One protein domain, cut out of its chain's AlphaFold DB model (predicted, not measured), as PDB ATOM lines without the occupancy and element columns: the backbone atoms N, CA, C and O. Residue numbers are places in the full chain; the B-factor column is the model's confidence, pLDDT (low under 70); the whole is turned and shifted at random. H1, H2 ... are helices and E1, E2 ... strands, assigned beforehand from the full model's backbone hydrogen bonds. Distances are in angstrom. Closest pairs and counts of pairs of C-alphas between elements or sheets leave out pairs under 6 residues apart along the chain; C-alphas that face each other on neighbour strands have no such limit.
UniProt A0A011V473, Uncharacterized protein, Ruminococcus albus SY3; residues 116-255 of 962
ATOM      1  N   GLU A 116      13.898  27.086 104.955       94.56
ATOM      2  CA  GLU A 116      14.579  27.854 103.914       94.56
ATOM      3  C   GLU A 116      16.092  27.579 103.907       94.56
ATOM      4  O   GLU A 116      16.678  27.386 102.839       94.56
ATOM      5  N   ALA A 117      16.729  27.498 105.083       95.12
ATOM      6  CA  ALA A 117      18.139  27.123 105.185       95.12
ATOM      7  C   ALA A 117      18.381  25.685 104.698       95.12
ATOM      8  O   ALA A 117      19.359  25.437 103.982       95.12
ATOM      9  N   ALA A 118      17.477  24.754 105.025       95.75
ATOM     10  CA  ALA A 118      17.536  23.381 104.536       95.75
ATOM     11  C   ALA A 118      17.409  23.323 103.010       95.75
ATOM     12  O   ALA A 118      18.224  22.672 102.361       95.75
ATOM     13  N   GLN A 119      16.473  24.074 102.420       96.31
ATOM     14  CA  GLN A 119      16.290  24.137 100.966       96.31
ATOM     15  C   GLN A 119      17.538  24.680 100.252       96.31
ATOM     16  O   GLN A 119      17.932  24.163  99.203       96.31
ATOM     17  N   ILE A 120      18.205  25.686 100.831       95.62
ATOM     18  CA  ILE A 120      19.474  26.220 100.308       95.62
ATOM     19  C   ILE A 120      20.584  25.165 100.383       95.62
ATOM     20  O   ILE A 120      21.332  24.994  99.416       95.62
ATOM     21  N   LEU A 121      20.713  24.468 101.517       95.00
ATOM     22  CA  LEU A 121      21.700  23.398 101.684       95.00
ATOM     23  C   LEU A 121      21.454  22.270 100.677       95.00
ATOM     24  O   LEU A 121      22.379  21.864  99.976       95.00
ATOM     25  N   TYR A 122      20.210  21.816 100.566       95.44
ATOM     26  CA  TYR A 122      19.801  20.766  99.645       95.44
ATOM     27  C   TYR A 122      20.102  21.123  98.187       95.44
ATOM     28  O   TYR A 122      20.747  20.347  97.483       95.44
ATOM     29  N   SER A 123      19.753  22.341  97.765       94.25
ATOM     30  CA  SER A 123      20.040  22.825  96.408       94.25
ATOM     31  C   SER A 123      21.543  22.790  96.101       94.25
ATOM     32  O   SER A 123      21.946  22.280  95.059       94.25
ATOM     33  N   LYS A 124      22.392  23.233  97.043       90.94
ATOM     34  CA  LYS A 124      23.859  23.163  96.897       90.94
ATOM     35  C   LYS A 124      24.377  21.729  96.811       90.94
ATOM     36  O   LYS A 124      25.306  21.466  96.048       90.94
ATOM     37  N   LEU A 125      23.812  20.813  97.599       88.31
ATOM     38  CA  LEU A 125      24.186  19.399  97.566       88.31
ATOM     39  C   LEU A 125      23.852  18.772  96.208       88.31
ATOM     40  O   LEU A 125      24.688  18.058  95.657       88.31
ATOM     41  N   CYS A 126      22.681  19.083  95.644       86.38
ATOM     42  CA  CYS A 126      22.283  18.636  94.309       86.38
ATOM     43  C   CYS A 126      23.156  19.246  93.201       86.38
ATOM     44  O   CYS A 126      23.611  18.521  92.321       86.38
ATOM     45  N   GLU A 127      23.438  20.553  93.249       85.88
ATOM     46  CA  GLU A 127      24.291  21.246  92.264       85.88
ATOM     47  C   GLU A 127      25.713  20.673  92.184       85.88
ATOM     48  O   GLU A 127      26.332  20.693  91.121       85.88
ATOM     49  N   ASN A 128      26.229  20.164  93.307       77.81
ATOM     50  CA  ASN A 128      27.577  19.608  93.417       77.81
ATOM     51  C   ASN A 128      27.603  18.068  93.413       77.81
ATOM     52  O   ASN A 128      28.651  17.498  93.707       77.81
ATOM     53  N   ASP A 129      26.478  17.400  93.120       77.50
ATOM     54  CA  ASP A 129      26.357  15.931  93.086       77.50
ATOM     55  C   ASP A 129      26.899  15.244  94.362       77.50
ATOM     56  O   ASP A 129      27.665  14.279  94.331       77.50
ATOM     57  N   CYS A 130      26.552  15.810  95.524       80.25
ATOM     58  CA  CYS A 130      27.089  15.420  96.834       80.25
ATOM     59  C   CYS A 130      26.213  14.416  97.605       80.25
ATOM     60  O   CYS A 130      26.548  14.088  98.743       80.25
ATOM     61  N   ILE A 131      25.093  13.959  97.031       83.19
ATOM     62  CA  ILE A 131      24.136  13.058  97.692       83.19
ATOM     63  C   ILE A 131      24.292  11.648  97.128       83.19
ATOM     64  O   ILE A 131      24.067  11.409  95.942       83.19
ATOM     65  N   GLU A 132      24.636  10.697  97.988       80.88
ATOM     66  CA  GLU A 132      24.740   9.289  97.621       80.88
ATOM     67  C   GLU A 132      23.399   8.574  97.819       80.88
ATOM     68  O   GLU A 132      22.939   8.389  98.945       80.88
ATOM     69  N   ILE A 133      22.763   8.148  96.725       80.31
ATOM     70  CA  ILE A 133      21.535   7.347  96.785       80.31
ATOM     71  C   ILE A 133      21.902   5.887  97.074       80.31
ATOM     72  O   ILE A 133      22.562   5.242  96.259       80.31
ATOM     73  N   ILE A 134      21.440   5.355  98.206       75.38
ATOM     74  CA  ILE A 134      21.681   3.962  98.603       75.38
ATOM     75  C   ILE A 134      20.517   3.090  98.110       75.38
ATOM     76  O   ILE A 134      19.346   3.414  98.327       75.38
ATOM     77  N   SER A 135      20.823   1.983  97.425       67.31
ATOM     78  CA  SER A 135      19.796   1.079  96.881       67.31
ATOM     79  C   SER A 135      19.189   0.167  97.957       67.31
ATOM     80  O   SER A 135      19.885  -0.245  98.881       67.31
ATOM     81  N   GLN A 136      17.905  -0.188  97.818       58.66
ATOM     82  CA  GLN A 136      17.164  -1.017  98.789       58.66
ATOM     83  C   GLN A 136      17.700  -2.454  98.954       58.66
ATOM     84  O   GLN A 136      17.413  -3.091  99.962       58.66
ATOM     85  N   ASP A 137      18.495  -2.964  98.008       54.56
ATOM     86  CA  ASP A 137      19.027  -4.337  98.045       54.56
ATOM     87  C   ASP A 137      20.283  -4.487  98.925       54.56
ATOM     88  O   ASP A 137      20.794  -5.594  99.138       54.56
ATOM     89  N   GLU A 138      20.818  -3.376  99.427       55.66
ATOM     90  CA  GLU A 138      22.004  -3.343 100.270       55.66
ATOM     91  C   GLU A 138      21.540  -3.281 101.735       55.66
ATOM     92  O   GLU A 138      20.957  -2.284 102.143       55.66
ATOM     93  N   GLY A 139      21.778  -4.332 102.540       61.38
ATOM     94  CA  GLY A 139      21.374  -4.458 103.963       61.38
ATOM     95  C   GLY A 139      22.063  -3.484 104.939       61.38
ATOM     96  O   GLY A 139      22.595  -3.882 105.972       61.38
ATOM     97  N   VAL A 140      22.106  -2.217 104.556       67.25
ATOM     98  CA  VAL A 140      22.883  -1.093 105.081       67.25
ATOM     99  C   VAL A 140      22.000  -0.153 105.872       67.25
ATOM    100  O   VAL A 140      22.434   0.435 106.868       67.25
ATOM    101  N   PHE A 141      20.771  -0.028 105.391       77.75
ATOM    102  CA  PHE A 141      19.711   0.735 105.990       77.75
ATOM    103  C   PHE A 141      18.453  -0.127 106.045       77.75
ATOM    104  O   PHE A 141      18.237  -1.002 105.207       77.75
ATOM    105  N   ASN A 142      17.631   0.126 107.050       84.25
ATOM    106  CA  ASN A 142      16.344  -0.518 107.229       84.25
ATOM    107  C   ASN A 142      15.373   0.572 107.698       84.25
ATOM    108  O   ASN A 142      15.500   1.019 108.841       84.25
ATOM    109  N   PRO A 143      14.507   1.096 106.815       87.69
ATOM    110  CA  PRO A 143      13.482   2.043 107.214       87.69
ATOM    111  C   PRO A 143      12.299   1.286 107.828       87.69
ATOM    112  O   PRO A 143      12.050   0.126 107.490       87.69
ATOM    113  N   SER A 144      11.537   1.944 108.694       90.38
ATOM    114  CA  SER A 144      10.253   1.414 109.157       90.38
ATOM    115  C   SER A 144       9.306   1.147 107.969       90.38
ATOM    116  O   SER A 144       9.300   1.907 106.994       90.38
ATOM    117  N   PRO A 145       8.520   0.054 108.007       83.00
ATOM    118  CA  PRO A 145       7.668  -0.348 106.888       83.00
ATOM    119  C   PRO A 145       6.366   0.462 106.775       83.00
ATOM    120  O   PRO A 145       5.849   0.613 105.672       83.00
ATOM    121  N   ASP A 146       5.851   0.998 107.885       83.06
ATOM    122  CA  ASP A 146       4.522   1.618 107.974       83.06
ATOM    123  C   ASP A 146       4.617   3.113 108.325       83.06
ATOM    124  O   ASP A 146       4.179   3.558 109.384       83.06
ATOM    125  N   ASN A 147       5.205   3.917 107.432       91.69
ATOM    126  CA  ASN A 147       5.432   5.341 107.700       91.69
ATOM    127  C   ASN A 147       4.188   6.171 107.373       91.69
ATOM    128  O   ASN A 147       3.932   6.487 106.210       91.69
ATOM    129  N   ILE A 148       3.410   6.538 108.390       91.94
ATOM    130  CA  ILE A 148       2.204   7.354 108.217       91.94
ATOM    131  C   ILE A 148       2.481   8.785 108.670       91.94
ATOM    132  O   ILE A 148       2.823   9.014 109.826       91.94
ATOM    133  N   VAL A 149       2.262   9.756 107.785       92.44
ATOM    134  CA  VAL A 149       2.314  11.183 108.130       92.44
ATOM    135  C   VAL A 149       0.896  11.736 108.167       92.44
ATOM    136  O   VAL A 149       0.147  11.639 107.193       92.44
ATOM    137  N   TYR A 150       0.520  12.317 109.303       93.31
ATOM    138  CA  TYR A 150      -0.826  12.839 109.504       93.31
ATOM    139  C   TYR A 150      -0.955  14.297 109.055       93.31
ATOM    140  O   TYR A 150       0.012  15.059 109.082       93.31
ATOM    141  N   HIS A 151      -2.166  14.695 108.676       91.62
ATOM    142  CA  HIS A 151      -2.522  16.084 108.398       91.62
ATOM    143  C   HIS A 151      -3.908  16.438 108.943       91.62
ATOM    144  O   HIS A 151      -4.755  15.567 109.147       91.62
ATOM    145  N   THR A 152      -4.152  17.727 109.169       88.56
ATOM    146  CA  THR A 152      -5.489  18.251 109.460       88.56
ATOM    147  C   THR A 152      -6.308  18.355 108.173       88.56
ATOM    148  O   THR A 152      -5.758  18.532 107.078       88.56
ATOM    149  N   ASP A 153      -7.627  18.235 108.292       77.00
ATOM    150  CA  ASP A 153      -8.563  18.475 107.193       77.00
ATOM    151  C   ASP A 153      -9.164  19.871 107.407       77.00
ATOM    152  O   ASP A 153      -9.962  20.076 108.317       77.00
ATOM    153  N   ALA A 154      -8.676  20.875 106.675       62.34
ATOM    154  CA  ALA A 154      -9.044  22.274 106.894       62.34
ATOM    155  C   ALA A 154      -9.516  22.933 105.596       62.34
ATOM    156  O   ALA A 154      -8.932  22.733 104.528       62.34
ATOM    157  N   THR A 155     -10.547  23.777 105.702       53.88
ATOM    158  CA  THR A 155     -11.129  24.528 104.577       53.88
ATOM    159  C   THR A 155     -10.133  25.468 103.890       53.88
ATOM    160  O   THR A 155     -10.289  25.739 102.703       53.88
ATOM    161  N   ASP A 156      -9.091  25.905 104.610       51.25
ATOM    162  CA  ASP A 156      -8.020  26.794 104.127       51.25
ATOM    163  C   ASP A 156      -6.732  26.041 103.718       51.25
ATOM    164  O   ASP A 156      -5.680  26.653 103.521       51.25
ATOM    165  N   GLY A 157      -6.816  24.716 103.547       67.56
ATOM    166  CA  GLY A 157      -5.713  23.848 103.130       67.56
ATOM    167  C   GLY A 157      -5.205  22.944 104.255       67.56
ATOM    168  O   GLY A 157      -5.028  23.376 105.392       67.56
ATOM    169  N   SER A 158      -4.966  21.672 103.934       79.88
ATOM    170  CA  SER A 158      -4.458  20.674 104.878       79.88
ATOM    171  C   SER A 158      -3.064  21.045 105.394       79.88
ATOM    172  O   SER A 158      -2.158  21.320 104.604       79.88
ATOM    173  N   LYS A 159      -2.874  21.020 106.718       87.94
ATOM    174  CA  LYS A 159      -1.579  21.260 107.371       87.94
ATOM    175  C   LYS A 159      -1.042  19.947 107.932       87.94
ATOM    176  O   LYS A 159      -1.806  19.176 108.508       87.94
ATOM    177  N   GLY A 160       0.260  19.699 107.804       89.94
ATOM    178  CA  GLY A 160       0.889  18.545 108.447       89.94
ATOM    179  C   GLY A 160       0.720  18.573 109.966       89.94
ATOM    180  O   GLY A 160       0.650  19.640 110.570       89.94
ATOM    181  N   VAL A 161       0.651  17.397 110.573       93.25
ATOM    182  CA  VAL A 161       0.686  17.195 112.025       93.25
ATOM    183  C   VAL A 161       2.097  16.760 112.392       93.25
ATOM    184  O   VAL A 161       2.702  15.992 111.646       93.25
ATOM    185  N   ASP A 162       2.617  17.241 113.521       94.31
ATOM    186  CA  ASP A 162       3.973  16.928 113.983       94.31
ATOM    187  C   ASP A 162       4.261  15.418 113.914       94.31
ATOM    188  O   ASP A 162       3.421  14.608 114.307       94.31
ATOM    189  N   ILE A 163       5.450  15.041 113.446       93.81
ATOM    190  CA  ILE A 163       5.978  13.677 113.528       93.81
ATOM    191  C   ILE A 163       6.710  13.559 114.860       93.81
ATOM    192  O   ILE A 163       7.592  14.359 115.169       93.81
ATOM    193  N   THR A 164       6.337  12.558 115.646       89.81
ATOM    194  CA  THR A 164       6.850  12.312 116.993       89.81
ATOM    195  C   THR A 164       7.414  10.899 117.087       89.81
ATOM    196  O   THR A 164       7.071  10.032 116.289       89.81
ATOM    197  N   GLN A 165       8.204  10.606 118.123       86.75
ATOM    198  CA  GLN A 165       8.716   9.247 118.340       86.75
ATOM    199  C   GLN A 165       7.609   8.174 118.408       86.75
ATOM    200  O   GLN A 165       7.836   7.030 118.025       86.75
ATOM    201  N   ALA A 166       6.411   8.533 118.884       84.94
ATOM    202  CA  ALA A 166       5.276   7.614 118.996       84.94
ATOM    203  C   ALA A 166       4.706   7.169 117.637       84.94
ATOM    204  O   ALA A 166       3.981   6.178 117.591       84.94
ATOM    205  N   ASP A 167       5.046   7.878 116.557       90.12
ATOM    206  CA  ASP A 167       4.657   7.528 115.189       90.12
ATOM    207  C   ASP A 167       5.468   6.355 114.624       90.12
ATOM    208  O   ASP A 167       5.139   5.847 113.557       90.12
ATOM    209  N   ASP A 168       6.513   5.920 115.343       90.94
ATOM    210  CA  ASP A 168       7.371   4.777 115.002       90.94
ATOM    211  C   ASP A 168       7.939   4.846 113.573       90.94
ATOM    212  O   ASP A 168       8.169   3.834 112.912       90.94
ATOM    213  N   ILE A 169       8.192   6.070 113.099       94.25
ATOM    214  CA  ILE A 169       8.893   6.331 111.844       94.25
ATOM    215  C   ILE A 169      10.381   6.412 112.161       94.25
ATOM    216  O   ILE A 169      10.825   7.323 112.861       94.25
ATOM    217  N   TRP A 170      11.168   5.471 111.657       93.06
ATOM    218  CA  TRP A 170      12.584   5.376 111.972       93.06
ATOM    219  C   TRP A 170      13.433   4.838 110.825       93.06
ATOM    220  O   TRP A 170      12.971   4.232 109.858       93.06
ATOM    221  N   LEU A 171      14.735   5.061 110.973       90.88
ATOM    222  CA  LEU A 171      15.792   4.509 110.149       90.88
ATOM    223  C   LEU A 171      16.787   3.777 111.052       90.88
ATOM    224  O   LEU A 171      17.385   4.368 111.949       90.88
ATOM    225  N   GLN A 172      17.024   2.497 110.789       87.75
ATOM    226  CA  GLN A 172      18.222   1.822 111.275       87.75
ATOM    227  C   GLN A 172      19.303   1.969 110.216       87.75
ATOM    228  O   GLN A 172      19.115   1.564 109.068       87.75
ATOM    229  N   PHE A 173      20.435   2.550 110.599       81.81
ATOM    230  CA  PHE A 173      21.567   2.769 109.711       81.81
ATOM    231  C   PHE A 173      22.825   2.163 110.327       81.81
ATOM    232  O   PHE A 173      23.088   2.322 111.514       81.81
ATOM    233  N   THR A 174      23.599   1.433 109.521       75.69
ATOM    234  CA  THR A 174      24.810   0.746 110.006       75.69
ATOM    235  C   THR A 174      25.980   1.691 110.313       75.69
ATOM    236  O   THR A 174      26.885   1.299 111.052       75.69
ATOM    237  N   GLY A 175      25.987   2.901 109.742       74.56
ATOM    238  CA  GLY A 175      26.927   3.980 110.070       74.56
ATOM    239  C   GLY A 175      26.392   4.912 111.161       74.56
ATOM    240  O   GLY A 175      25.316   4.684 111.711       74.56
ATOM    241  N   LYS A 176      27.121   5.992 111.462       80.88
ATOM    242  CA  LYS A 176      26.647   6.994 112.427       80.88
ATOM    243  C   LYS A 176      26.009   8.190 111.730       80.88
ATOM    244  O   LYS A 176      26.670   8.898 110.973       80.88
ATOM    245  N   VAL A 177      24.753   8.464 112.058       86.94
ATOM    246  CA  VAL A 177      23.999   9.612 111.535       86.94
ATOM    247  C   VAL A 177      24.209  10.843 112.415       86.94
ATOM    248  O   VAL A 177      24.299  10.731 113.639       86.94
ATOM    249  N   ASN A 178      24.282  12.024 111.799       90.38
ATOM    250  CA  ASN A 178      24.165  13.279 112.532       90.38
ATOM    251  C   ASN A 178      22.699  13.470 112.954       90.38
ATOM    252  O   ASN A 178      21.841  13.586 112.082       90.38
ATOM    253  N   PRO A 179      22.386  13.530 114.259       91.19
ATOM    254  CA  PRO A 179      20.996  13.595 114.702       91.19
ATOM    255  C   PRO A 179      20.353  14.970 114.488       91.19
ATOM    256  O   PRO A 179      19.151  15.128 114.680       91.19
ATOM    257  N   GLY A 180      21.144  15.975 114.107       92.06
ATOM    258  CA  GLY A 180      20.729  17.367 114.079       92.06
ATOM    259  C   GLY A 180      19.839  17.763 112.909       92.06
ATOM    260  O   GLY A 180      19.384  18.895 112.943       92.06
ATOM    261  N   PHE A 181      19.646  16.910 111.890       95.69
ATOM    262  CA  PHE A 181      18.629  17.114 110.850       95.69
ATOM    263  C   PHE A 181      18.449  15.896 109.913       95.69
ATOM    264  O   PHE A 181      19.352  15.074 109.739       95.69
ATOM    265  N   TYR A 182      17.316  15.866 109.213       96.62
ATOM    266  CA  TYR A 182      17.058  15.127 107.977       96.62
ATOM    267  C   TYR A 182      16.159  15.947 107.048       96.62
ATOM    268  O   TYR A 182      15.467  16.869 107.478       96.62
ATOM    269  N   MET A 183      16.138  15.592 105.766       97.38
ATOM    270  CA  MET A 183      15.226  16.169 104.778       97.38
ATOM    271  C   MET A 183      14.484  15.047 104.059       97.38
ATOM    272  O   MET A 183      15.109  14.071 103.654       97.38
ATOM    273  N   MET A 184      13.174  15.172 103.866       95.12
ATOM    274  CA  MET A 184      12.442  14.303 102.942       95.12
ATOM    275  C   MET A 184      12.154  15.030 101.646       95.12
ATOM    276  O   MET A 184      11.671  16.160 101.662       95.12
ATOM    277  N   VAL A 185      12.409  14.358 100.529       93.88
ATOM    278  CA  VAL A 185      12.160  14.878  99.181       93.88
ATOM    279  C   VAL A 185      11.352  13.868  98.382       93.88
ATOM    280  O   VAL A 185      11.523  12.659  98.539       93.88
ATOM    281  N   SER A 186      10.449  14.359  97.536       88.88
ATOM    282  CA  SER A 186       9.634  13.517  96.655       88.88
ATOM    283  C   SER A 186      10.522  12.713  95.691       88.88
ATOM    284  O   SER A 186      11.510  13.241  95.171       88.88
ATOM    285  N   ALA A 187      10.186  11.443  95.450       81.94
ATOM    286  CA  ALA A 187      10.864  10.584  94.482       81.94
ATOM    287  C   ALA A 187      10.096  10.545  93.147       81.94
ATOM    288  O   ALA A 187       9.313   9.632  92.880       81.94
ATOM    289  N   GLU A 188      10.339  11.514  92.265       72.88
ATOM    290  CA  GLU A 188       9.743  11.523  90.925       72.88
ATOM    291  C   GLU A 188      10.564  10.622  89.988       72.88
ATOM    292  O   GLU A 188      11.705  10.929  89.653       72.88
ATOM    293  N   ASN A 189      10.008   9.480  89.561       68.38
ATOM    294  CA  ASN A 189      10.696   8.488  88.712       68.38
ATOM    295  C   ASN A 189      12.021   7.943  89.300       68.38
ATOM    296  O   ASN A 189      12.968   7.698  88.555       68.38
ATOM    297  N   ASN A 190      12.096   7.738  90.624       67.38
ATOM    298  CA  ASN A 190      13.331   7.388  91.358       67.38
ATOM    299  C   ASN A 190      14.448   8.447  91.251       67.38
ATOM    300  O   ASN A 190      15.623   8.136  91.447       67.38
ATOM    301  N   VAL A 191      14.091   9.696  90.945       77.56
ATOM    302  CA  VAL A 191      15.001  10.841  90.978       77.56
ATOM    303  C   VAL A 191      14.603  11.746  92.138       77.56
ATOM    304  O   VAL A 191      13.423  11.911  92.447       77.56
ATOM    305  N   LEU A 192      15.610  12.310  92.797       83.56
ATOM    306  CA  LEU A 192      15.439  13.299  93.850       83.56
ATOM    307  C   LEU A 192      14.753  14.560  93.285       83.56
ATOM    308  O   LEU A 192      15.276  15.178  92.353       83.56
ATOM    309  N   SER A 193      13.584  14.925  93.823       86.56
ATOM    310  CA  SER A 193      12.897  16.177  93.471       86.56
ATOM    311  C   SER A 193      13.697  17.406  93.913       86.56
ATOM    312  O   SER A 193      14.584  17.314  94.752       86.56
ATOM    313  N   LYS A 194      13.391  18.577  93.350       85.88
ATOM    314  CA  LYS A 194      14.094  19.829  93.680       85.88
ATOM    315  C   LYS A 194      13.702  20.400  95.036       85.88
ATOM    316  O   LYS A 194      14.510  21.096  95.649       85.88
ATOM    317  N   ASP A 195      12.488  20.116  95.487       90.12
ATOM    318  CA  ASP A 195      11.910  20.744  96.666       90.12
ATOM    319  C   ASP A 195      11.834  19.758  97.833       90.12
ATOM    320  O   ASP A 195      11.459  18.588  97.684       90.12
ATOM    321  N   ILE A 196      12.199  20.254  99.015       94.25
ATOM    322  CA  ILE A 196      12.034  19.535 100.273       94.25
ATOM    323  C   ILE A 196      10.549  19.511 100.628       94.25
ATOM    324  O   ILE A 196       9.847  20.513 100.510       94.25
ATOM    325  N   ALA A 197      10.085  18.357 101.095       93.00
ATOM    326  CA  ALA A 197       8.744  18.153 101.616       93.00
ATOM    327  C   ALA A 197       8.707  18.166 103.150       93.00
ATOM    328  O   ALA A 197       7.747  18.668 103.728       93.00
ATOM    329  N   ILE A 198       9.735  17.627 103.816       95.50
ATOM    330  CA  ILE A 198       9.826  17.607 105.285       95.50
ATOM    331  C   ILE A 198      11.235  17.986 105.722       95.50
ATOM    332  O   ILE A 198      12.206  17.471 105.169       95.50
ATOM    333  N   LEU A 199      11.338  18.838 106.739       97.00
ATOM    334  CA  LEU A 199      12.555  19.048 107.520       97.00
ATOM    335  C   LEU A 199      12.307  18.555 108.948       97.00
ATOM    336  O   LEU A 199      11.296  18.895 109.559       97.00
ATOM    337  N   GLY A 200      13.234  17.776 109.490       95.69
ATOM    338  CA  GLY A 200      13.131  17.282 110.857       95.69
ATOM    339  C   GLY A 200      14.482  16.910 111.442       95.69
ATOM    340  O   GLY A 200      15.502  17.151 110.806       95.69
ATOM    341  N   ASN A 201      14.483  16.315 112.631       94.75
ATOM    342  CA  ASN A 201      15.665  15.847 113.357       94.75
ATOM    343  C   ASN A 201      15.534  14.360 113.699       94.75
ATOM    344  O   ASN A 201      14.441  13.796 113.626       94.75
ATOM    345  N   PHE A 202      16.637  13.719 114.091       92.81
ATOM    346  CA  PHE A 202      16.587  12.342 114.578       92.81
ATOM    347  C   PHE A 202      16.630  12.273 116.103       92.81
ATOM    348  O   PHE A 202      17.534  12.819 116.738       92.81
ATOM    349  N   LEU A 203      15.722  11.489 116.676       88.19
ATOM    350  CA  LEU A 203      15.802  11.011 118.051       88.19
ATOM    351  C   LEU A 203      16.528   9.659 118.061       88.19
ATOM    352  O   LEU A 203      16.121   8.712 117.390       88.19
ATOM    353  N   THR A 204      17.624   9.560 118.809       81.56
ATOM    354  CA  THR A 204      18.444   8.341 118.877       81.56
ATOM    355  C   THR A 204      18.057   7.475 120.067       81.56
ATOM    356  O   THR A 204      17.984   7.984 121.188       81.56
ATOM    357  N   ASP A 205      17.908   6.164 119.870       75.62
ATOM    358  CA  ASP A 205      17.856   5.209 120.982       75.62
ATOM    359  C   ASP A 205      19.238   4.603 121.308       75.62
ATOM    360  O   ASP A 205      20.224   4.773 120.587       75.62
ATOM    361  N   HIS A 206      19.332   3.862 122.416       61.56
ATOM    362  CA  HIS A 206      20.562   3.162 122.810       61.56
ATOM    363  C   HIS A 206      20.911   1.949 121.918       61.56
ATOM    364  O   HIS A 206      21.906   1.269 122.180       61.56
ATOM    365  N   HIS A 207      20.112   1.660 120.888       67.25
ATOM    366  CA  HIS A 207      20.213   0.481 120.027       67.25
ATOM    367  C   HIS A 207      20.585   0.810 118.571       67.25
ATOM    368  O   HIS A 207      20.708  -0.112 117.767       67.25
ATOM    369  N   GLY A 208      20.844   2.082 118.242       76.06
ATOM    370  CA  GLY A 208      21.247   2.504 116.893       76.06
ATOM    371  C   GLY A 208      20.074   2.740 115.937       76.06
ATOM    372  O   GLY A 208      20.265   2.728 114.721       76.06
ATOM    373  N   THR A 209      18.870   2.948 116.477       88.00
ATOM    374  CA  THR A 209      17.685   3.364 115.720       88.00
ATOM    375  C   THR A 209      17.551   4.885 115.764       88.00
ATOM    376  O   THR A 209      17.663   5.498 116.832       88.00
ATOM    377  N   TYR A 210      17.292   5.488 114.605       91.38
ATOM    378  CA  TYR A 210      17.093   6.923 114.430       91.38
ATOM    379  C   TYR A 210      15.619   7.200 114.114       91.38
ATOM    380  O   TYR A 210      15.190   7.020 112.975       91.38
ATOM    381  N   TYR A 211      14.841   7.614 115.110       93.31
ATOM    382  CA  TYR A 211      13.434   7.984 114.939       93.31
ATOM    383  C   TYR A 211      13.327   9.385 114.350       93.31
ATOM    384  O   TYR A 211      14.073  10.278 114.746       93.31
ATOM    385  N   LEU A 212      12.413   9.580 113.409       94.75
ATOM    386  CA  LEU A 212      12.174  10.868 112.780       94.75
ATOM    387  C   LEU A 212      11.287  11.723 113.692       94.75
ATOM    388  O   LEU A 212      10.287  11.254 114.228       94.75
ATOM    389  N   GLU A 213      11.640  12.995 113.829       93.62
ATOM    390  CA  GLU A 213      10.841  14.016 114.504       93.62
ATOM    391  C   GLU A 213      10.746  15.251 113.603       93.62
ATOM    392  O   GLU A 213      11.750  15.668 113.024       93.62
ATOM    393  N   ALA A 214       9.557  15.830 113.444       94.19
ATOM    394  CA  ALA A 214       9.357  17.060 112.677       94.19
ATOM    395  C   ALA A 214       8.155  17.843 113.204       94.19
ATOM    396  O   ALA A 214       7.121  17.263 113.518       94.19
ATOM    397  N   THR A 215       8.260  19.169 113.246       91.75
ATOM    398  CA  THR A 215       7.136  20.045 113.597       91.75
ATOM    399  C   THR A 215       6.238  20.290 112.384       91.75
ATOM    400  O   THR A 215       6.700  20.321 111.245       91.75
ATOM    401  N   SER A 216       4.948  20.522 112.614       90.69
ATOM    402  CA  SER A 216       3.926  20.755 111.583       90.69
ATOM    403  C   SER A 216       4.260  21.888 110.612       90.69
ATOM    404  O   SER A 216       3.901  21.826 109.440       90.69
ATOM    405  N   GLU A 217       4.966  22.924 111.067       88.81
ATOM    406  CA  GLU A 217       5.449  24.031 110.221       88.81
ATOM    407  C   GLU A 217       6.525  23.607 109.203       88.81
ATOM    408  O   GLU A 217       6.699  24.262 108.173       88.81
ATOM    409  N   ASN A 218       7.209  22.492 109.466       93.50
ATOM    410  CA  ASN A 218       8.240  21.913 108.615       93.50
ATOM    411  C   ASN A 218       7.729  20.744 107.756       93.50
ATOM    412  O   ASN A 218       8.535  20.039 107.153       93.50
ATOM    413  N   ILE A 219       6.410  20.542 107.671       93.00
ATOM    414  CA  ILE A 219       5.780  19.507 106.841       93.00
ATOM    415  C   ILE A 219       4.978  20.194 105.731       93.00
ATOM    416  O   ILE A 219       3.908  20.754 105.964       93.00
ATOM    417  N   ARG A 220       5.503  20.141 104.505       90.12
ATOM    418  CA  ARG A 220       4.952  20.773 103.293       90.12
ATOM    419  C   ARG A 220       4.583  19.729 102.231       90.12
ATOM    420  O   ARG A 220       4.841  19.915 101.045       90.12
ATOM    421  N   LEU A 221       4.033  18.596 102.667       85.62
ATOM    422  CA  LEU A 221       3.573  17.534 101.772       85.62
ATOM    423  C   LEU A 221       2.356  17.995 100.958       85.62
ATOM    424  O   LEU A 221       1.460  18.655 101.483       85.62
ATOM    425  N   ASP A 222       2.289  17.578  99.695       82.88
ATOM    426  CA  ASP A 222       1.039  17.610  98.939       82.88
ATOM    427  C   ASP A 222       0.167  16.427  99.374       82.88
ATOM    428  O   ASP A 222       0.311  15.307  98.882       82.88
ATOM    429  N   PHE A 223      -0.731  16.676 100.325       83.00
ATOM    430  CA  PHE A 223      -1.610  15.652 100.891       83.00
ATOM    431  C   PHE A 223      -2.666  15.126  99.904       83.00
ATOM    432  O   PHE A 223      -3.301  14.112 100.193       83.00
ATOM    433  N   GLN A 224      -2.841  15.767  98.740       78.62
ATOM    434  CA  GLN A 224      -3.724  15.284  97.671       78.62
ATOM    435  C   GLN A 224      -2.997  14.379  96.666       78.62
ATOM    436  O   GLN A 224      -3.642  13.715  95.848       78.62
ATOM    437  N   SER A 225      -1.664  14.339  96.716       74.19
ATOM    438  CA  SER A 225      -0.848  13.517  95.832       74.19
ATOM    439  C   SER A 225      -0.988  12.028  96.152       74.19
ATOM    440  O   SER A 225      -1.058  11.615  97.307       74.19
ATOM    441  N   THR A 226      -0.952  11.190  95.115       71.38
ATOM    442  CA  THR A 226      -0.809   9.732  95.260       71.38
ATOM    443  C   THR A 226       0.656   9.303  95.353       71.38
ATOM    444  O   THR A 226       0.951   8.114  95.218       71.38
ATOM    445  N   ASN A 227       1.596  10.249  95.468       75.19
ATOM    446  CA  ASN A 227       2.997   9.901  95.615       75.19
ATOM    447  C   ASN A 227       3.268   9.400  97.035       75.19
ATOM    448  O   ASN A 227       3.216  10.165  97.991       75.19
ATOM    449  N   TYR A 228       3.618   8.124  97.137       82.56
ATOM    450  CA  TYR A 228       4.057   7.518  98.388       82.56
ATOM    451  C   TYR A 228       5.577   7.418  98.479       82.56
ATOM    452  O   TYR A 228       6.090   7.135  99.547       82.56
ATOM    453  N   ALA A 229       6.318   7.633  97.390       88.12
ATOM    454  CA  ALA A 229       7.757   7.415  97.364       88.12
ATOM    455  C   ALA A 229       8.516   8.708  97.682       88.12
ATOM    456  O   ALA A 229       8.415   9.710  96.964       88.12
ATOM    457  N   TYR A 230       9.335   8.655  98.731       92.06
ATOM    458  CA  TYR A 230      10.206   9.745  99.147       92.06
ATOM    459  C   TYR A 230      11.637   9.246  99.355       92.06
ATOM    460  O   TYR A 230      11.894   8.052  99.515       92.06
ATOM    461  N   TYR A 231      12.589  10.174  99.360       92.62
ATOM    462  CA  TYR A 231      13.948   9.930  99.824       92.62
ATOM    463  C   TYR A 231      14.193  10.670 101.131       92.62
ATOM    464  O   TYR A 231      14.001  11.884 101.208       92.62
ATOM    465  N   LEU A 232      14.650   9.933 102.137       94.62
ATOM    466  CA  LEU A 232      15.206  10.458 103.372       94.62
ATOM    467  C   LEU A 232      16.671  10.824 103.128       94.62
ATOM    468  O   LEU A 232      17.511   9.944 102.935       94.62
ATOM    469  N   VAL A 233      16.964  12.119 103.124       94.88
ATOM    470  CA  VAL A 233      18.299  12.687 102.952       94.88
ATOM    471  C   VAL A 233      18.873  13.062 104.315       94.88
ATOM    472  O   VAL A 233      18.271  13.841 105.052       94.88
ATOM    473  N   PHE A 234      20.045  12.532 104.652       93.44
ATOM    474  CA  PHE A 234      20.697  12.748 105.947       93.44
ATOM    475  C   PHE A 234      22.220  12.731 105.817       93.44
ATOM    476  O   PHE A 234      22.765  12.276 104.811       93.44
ATOM    477  N   ALA A 235      22.912  13.231 106.838       90.44
ATOM    478  CA  ALA A 235      24.369  13.281 106.871       90.44
ATOM    479  C   ALA A 235      24.959  12.313 107.899       90.44
ATOM    480  O   ALA A 235      24.314  11.952 108.887       90.44
ATOM    481  N   ASN A 236      26.220  11.932 107.704       85.62
ATOM    482  CA  ASN A 236      26.975  11.256 108.755       85.62
ATOM    483  C   ASN A 236      27.321  12.199 109.922       85.62
ATOM    484  O   ASN A 236      27.285  13.419 109.767       85.62
ATOM    485  N   GLU A 237      27.719  11.642 111.073       84.44
ATOM    486  CA  GLU A 237      28.014  12.372 112.329       84.44
ATOM    487  C   GLU A 237      28.896  13.620 112.117       84.44
ATOM    488  O   GLU A 237      28.657  14.666 112.721       84.44
ATOM    489  N   THR A 238      29.871  13.537 111.205       82.25
ATOM    490  CA  THR A 238      30.857  14.597 110.925       82.25
ATOM    491  C   THR A 238      30.451  15.598 109.838       82.25
ATOM    492  O   THR A 238      31.235  16.499 109.544       82.25
ATOM    493  N   LEU A 239      29.257  15.468 109.246       84.88
ATOM    494  CA  LEU A 239      28.762  16.309 108.144       84.88
ATOM    495  C   LEU A 239      29.678  16.303 106.910       84.88
ATOM    496  O   LEU A 239      29.800  17.303 106.209       84.88
ATOM    497  N   THR A 240      30.352  15.185 106.650       77.88
ATOM    498  CA  THR A 240      31.288  15.036 105.523       77.88
ATOM    499  C   THR A 240      30.704  14.242 104.361       77.88
ATOM    500  O   THR A 240      31.260  14.290 103.261       77.88
ATOM    501  N   ARG A 241      29.600  13.521 104.589       81.31
ATOM    502  CA  ARG A 241      28.889  12.709 103.594       81.31
ATOM    503  C   ARG A 241      27.384  12.842 103.772       81.31
ATOM    504  O   ARG A 241      26.917  12.955 104.903       81.31
ATOM    505  N   PHE A 242      26.662  12.806 102.656       86.94
ATOM    506  CA  PHE A 242      25.206  12.863 102.600       86.94
ATOM    507  C   PHE A 242      24.669  11.653 101.849       86.94
ATOM    508  O   PHE A 242      25.147  11.327 100.763       86.94
ATOM    509  N   TYR A 243      23.656  11.026 102.426       87.12
ATOM    510  CA  TYR A 243      23.009   9.838 101.897       87.12
ATOM    511  C   TYR A 243      21.546  10.137 101.604       87.12
ATOM    512  O   TYR A 243      20.942  10.970 102.277       87.12
ATOM    513  N   ALA A 244      20.980   9.434 100.630       89.62
ATOM    514  CA  ALA A 244      19.558   9.411 100.341       89.62
ATOM    515  C   ALA A 244      19.063   7.965 100.329       89.62
ATOM    516  O   ALA A 244      19.550   7.126  99.570       89.62
ATOM    517  N   VAL A 245      18.069   7.689 101.163       88.38
ATOM    518  CA  VAL A 245      17.458   6.370 101.311       88.38
ATOM    519  C   VAL A 245      15.997   6.455 100.914       88.38
ATOM    520  O   VAL A 245      15.284   7.333 101.391       88.38
ATOM    521  N   ARG A 246      15.534   5.547 100.052       88.06
ATOM    522  CA  ARG A 246      14.114   5.501  99.704       88.06
ATOM    523  C   ARG A 246      13.290   5.061 100.915       88.06
ATOM    524  O   ARG A 246      13.561   4.010 101.494       88.06
ATOM    525  N   MET A 247      12.263   5.837 101.232       89.25
ATOM    526  CA  MET A 247      11.293   5.586 102.287       89.25
ATOM    527  C   MET A 247       9.905   5.903 101.734       89.25
ATOM    528  O   MET A 247       9.681   6.986 101.196       89.25
ATOM    529  N   ASP A 248       8.989   4.945 101.833       89.44
ATOM    530  CA  ASP A 248       7.620   5.163 101.385       89.44
ATOM    531  C   ASP A 248       6.812   5.786 102.542       89.44
ATOM    532  O   ASP A 248       6.844   5.255 103.652       89.44
ATOM    533  N   LEU A 249       6.130   6.910 102.300       90.62
ATOM    534  CA  LEU A 249       5.278   7.631 103.250       90.62
ATOM    535  C   LEU A 249       3.816   7.605 102.803       90.62
ATOM    536  O   LEU A 249       3.508   7.942 101.663       90.62
ATOM    537  N   LEU A 250       2.906   7.300 103.723       90.12
ATOM    538  CA  LEU A 250       1.462   7.367 103.524       90.12
ATOM    539  C   LEU A 250       0.883   8.589 104.244       90.12
ATOM    540  O   LEU A 250       0.924   8.663 105.470       90.12
ATOM    541  N   SER A 251       0.298   9.527 103.501       88.38
ATOM    542  CA  SER A 251      -0.461  10.630 104.091       88.38
ATOM    543  C   SER A 251      -1.848  10.168 104.548       88.38
ATOM    544  O   SER A 251      -2.540   9.433 103.835       88.38
ATOM    545  N   LYS A 252      -2.273  10.599 105.740       90.38
ATOM    546  CA  LYS A 252      -3.643  10.394 106.238       90.38
ATOM    547  C   LYS A 252      -4.169  11.634 106.951       90.38
ATOM    548  O   LYS A 252      -3.462  12.228 107.760       90.38
ATOM    549  N   ALA A 253      -5.435  11.971 106.722       90.44
ATOM    550  CA  ALA A 253      -6.126  12.928 107.575       90.44
ATOM    551  C   ALA A 253      -6.233  12.363 109.000       90.44
ATOM    552  O   ALA A 253      -6.356  11.143 109.178       90.44
ATOM    553  N   LEU A 254      -6.195  13.232 110.011       91.88
ATOM    554  CA  LEU A 254      -6.489  12.828 111.382       91.88
ATOM    555  C   LEU A 254      -7.888  12.197 111.435       91.88
ATOM    556  O   LEU A 254      -8.860  12.847 111.047       91.88
ATOM    557  N   PRO A 255      -8.025  10.947 111.909       92.44
ATOM    558  CA  PRO A 255      -9.337  10.351 112.081       92.44
ATOM    559  C   PRO A 255     -10.127  11.135 113.132       92.44
ATOM    560  O   PRO A 255      -9.620  11.408 114.224       92.44
TER     561      PRO A 255
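This is residues 116 to 255 of the 962 residues of an uncharacterized protein of Ruminococcus albus SY3 (UniProt A0A011V473). A small, nearly closed barrel of strands, with one helix, H1, packed on its outside, over E5 and with its closest approach to E6. Its wall runs through neighbours E9, E8, E5, E6, E7, E4 and E2; E2 has no pairing with E9, but leads by a tight link into E3, which pairs with the far part of E9, while E1 pairs with E9's beginning. The printed part has 140 residues, with one named helix followed by nine named strands, H1 and E1 to E9, in one branched, mixed, strongly twisted sheet; the class is mostly strand. It is compact, with a radius of gyration of the C-alphas of 14.4 A and spans of 43 by 36 by 28 A.

H1, residues 116 to 127, begins at C-alpha 116 (14.579, 27.854, 103.914) and is 16.5 A long. E1 holds residues 131 to 134, E2 141 to 143, E3 147 to 151 and E4 170 to 173. E5, residues 182 to 188, measures 18.9 A. E6, residues 191 to 204, measures 28.2 A and bends by 101 degrees at residue 194. E7 holds residues 209 to 213. E8, residues 229 to 235, measures 20.0 A. E9, residues 242 to 253, measures 31.7 A, bends by 61 degrees at residue 246 and ends at C-alpha 253 (-6.126, 12.928, 107.575).

E9 has three neighbours: E1, parallel, with N 132 and O 242 at 2.9 A; E3, parallel, with N 250 and O 147 at 2.8 A; and E8, antiparallel, with N 232 and O 245 at 2.8 A. E1 and E8 lie on opposite sides of E9. E8 is antiparallel to E5, with N 233 and O 183 at 2.7 A. E5, E6 and E7 form a meander, each strand the antiparallel neighbour of the one before, with N 182 and O 200 at 2.7 A and N 203 and O 211 at 2.8 A. E7 is antiparallel to E4, with N 171 and O 210 at 2.8 A, and E4 to E2, with N 142 and O 172 at 2.9 A. E4 E5 E6 E7 and E5 E6 E7 E8 are Greek keys, four strands in a row of which three are a meander and the first is the antiparallel neighbour of the fourth. The closest C-alphas of E2 and E9, those of Pro 143 and Met 247, are 6.5 A apart. H1 is on the sheet at a height of 8.4 A; its closest C-alphas to E6 are those of Gln 119 and Ile 196, 6.3 A. In H1 every O i to N i+4 pair is within hydrogen-bond range.

The C-alphas farthest apart, of Thr 155 and Thr 238, are 43.6 A apart. The printed part has no cut. The links E3 to E4 and E7 to E8 are long. Mean pLDDT of the printed part is 85.4; residues 135 to 140, 154 to 157, 189 to 190 and 206 to 207 are under 70.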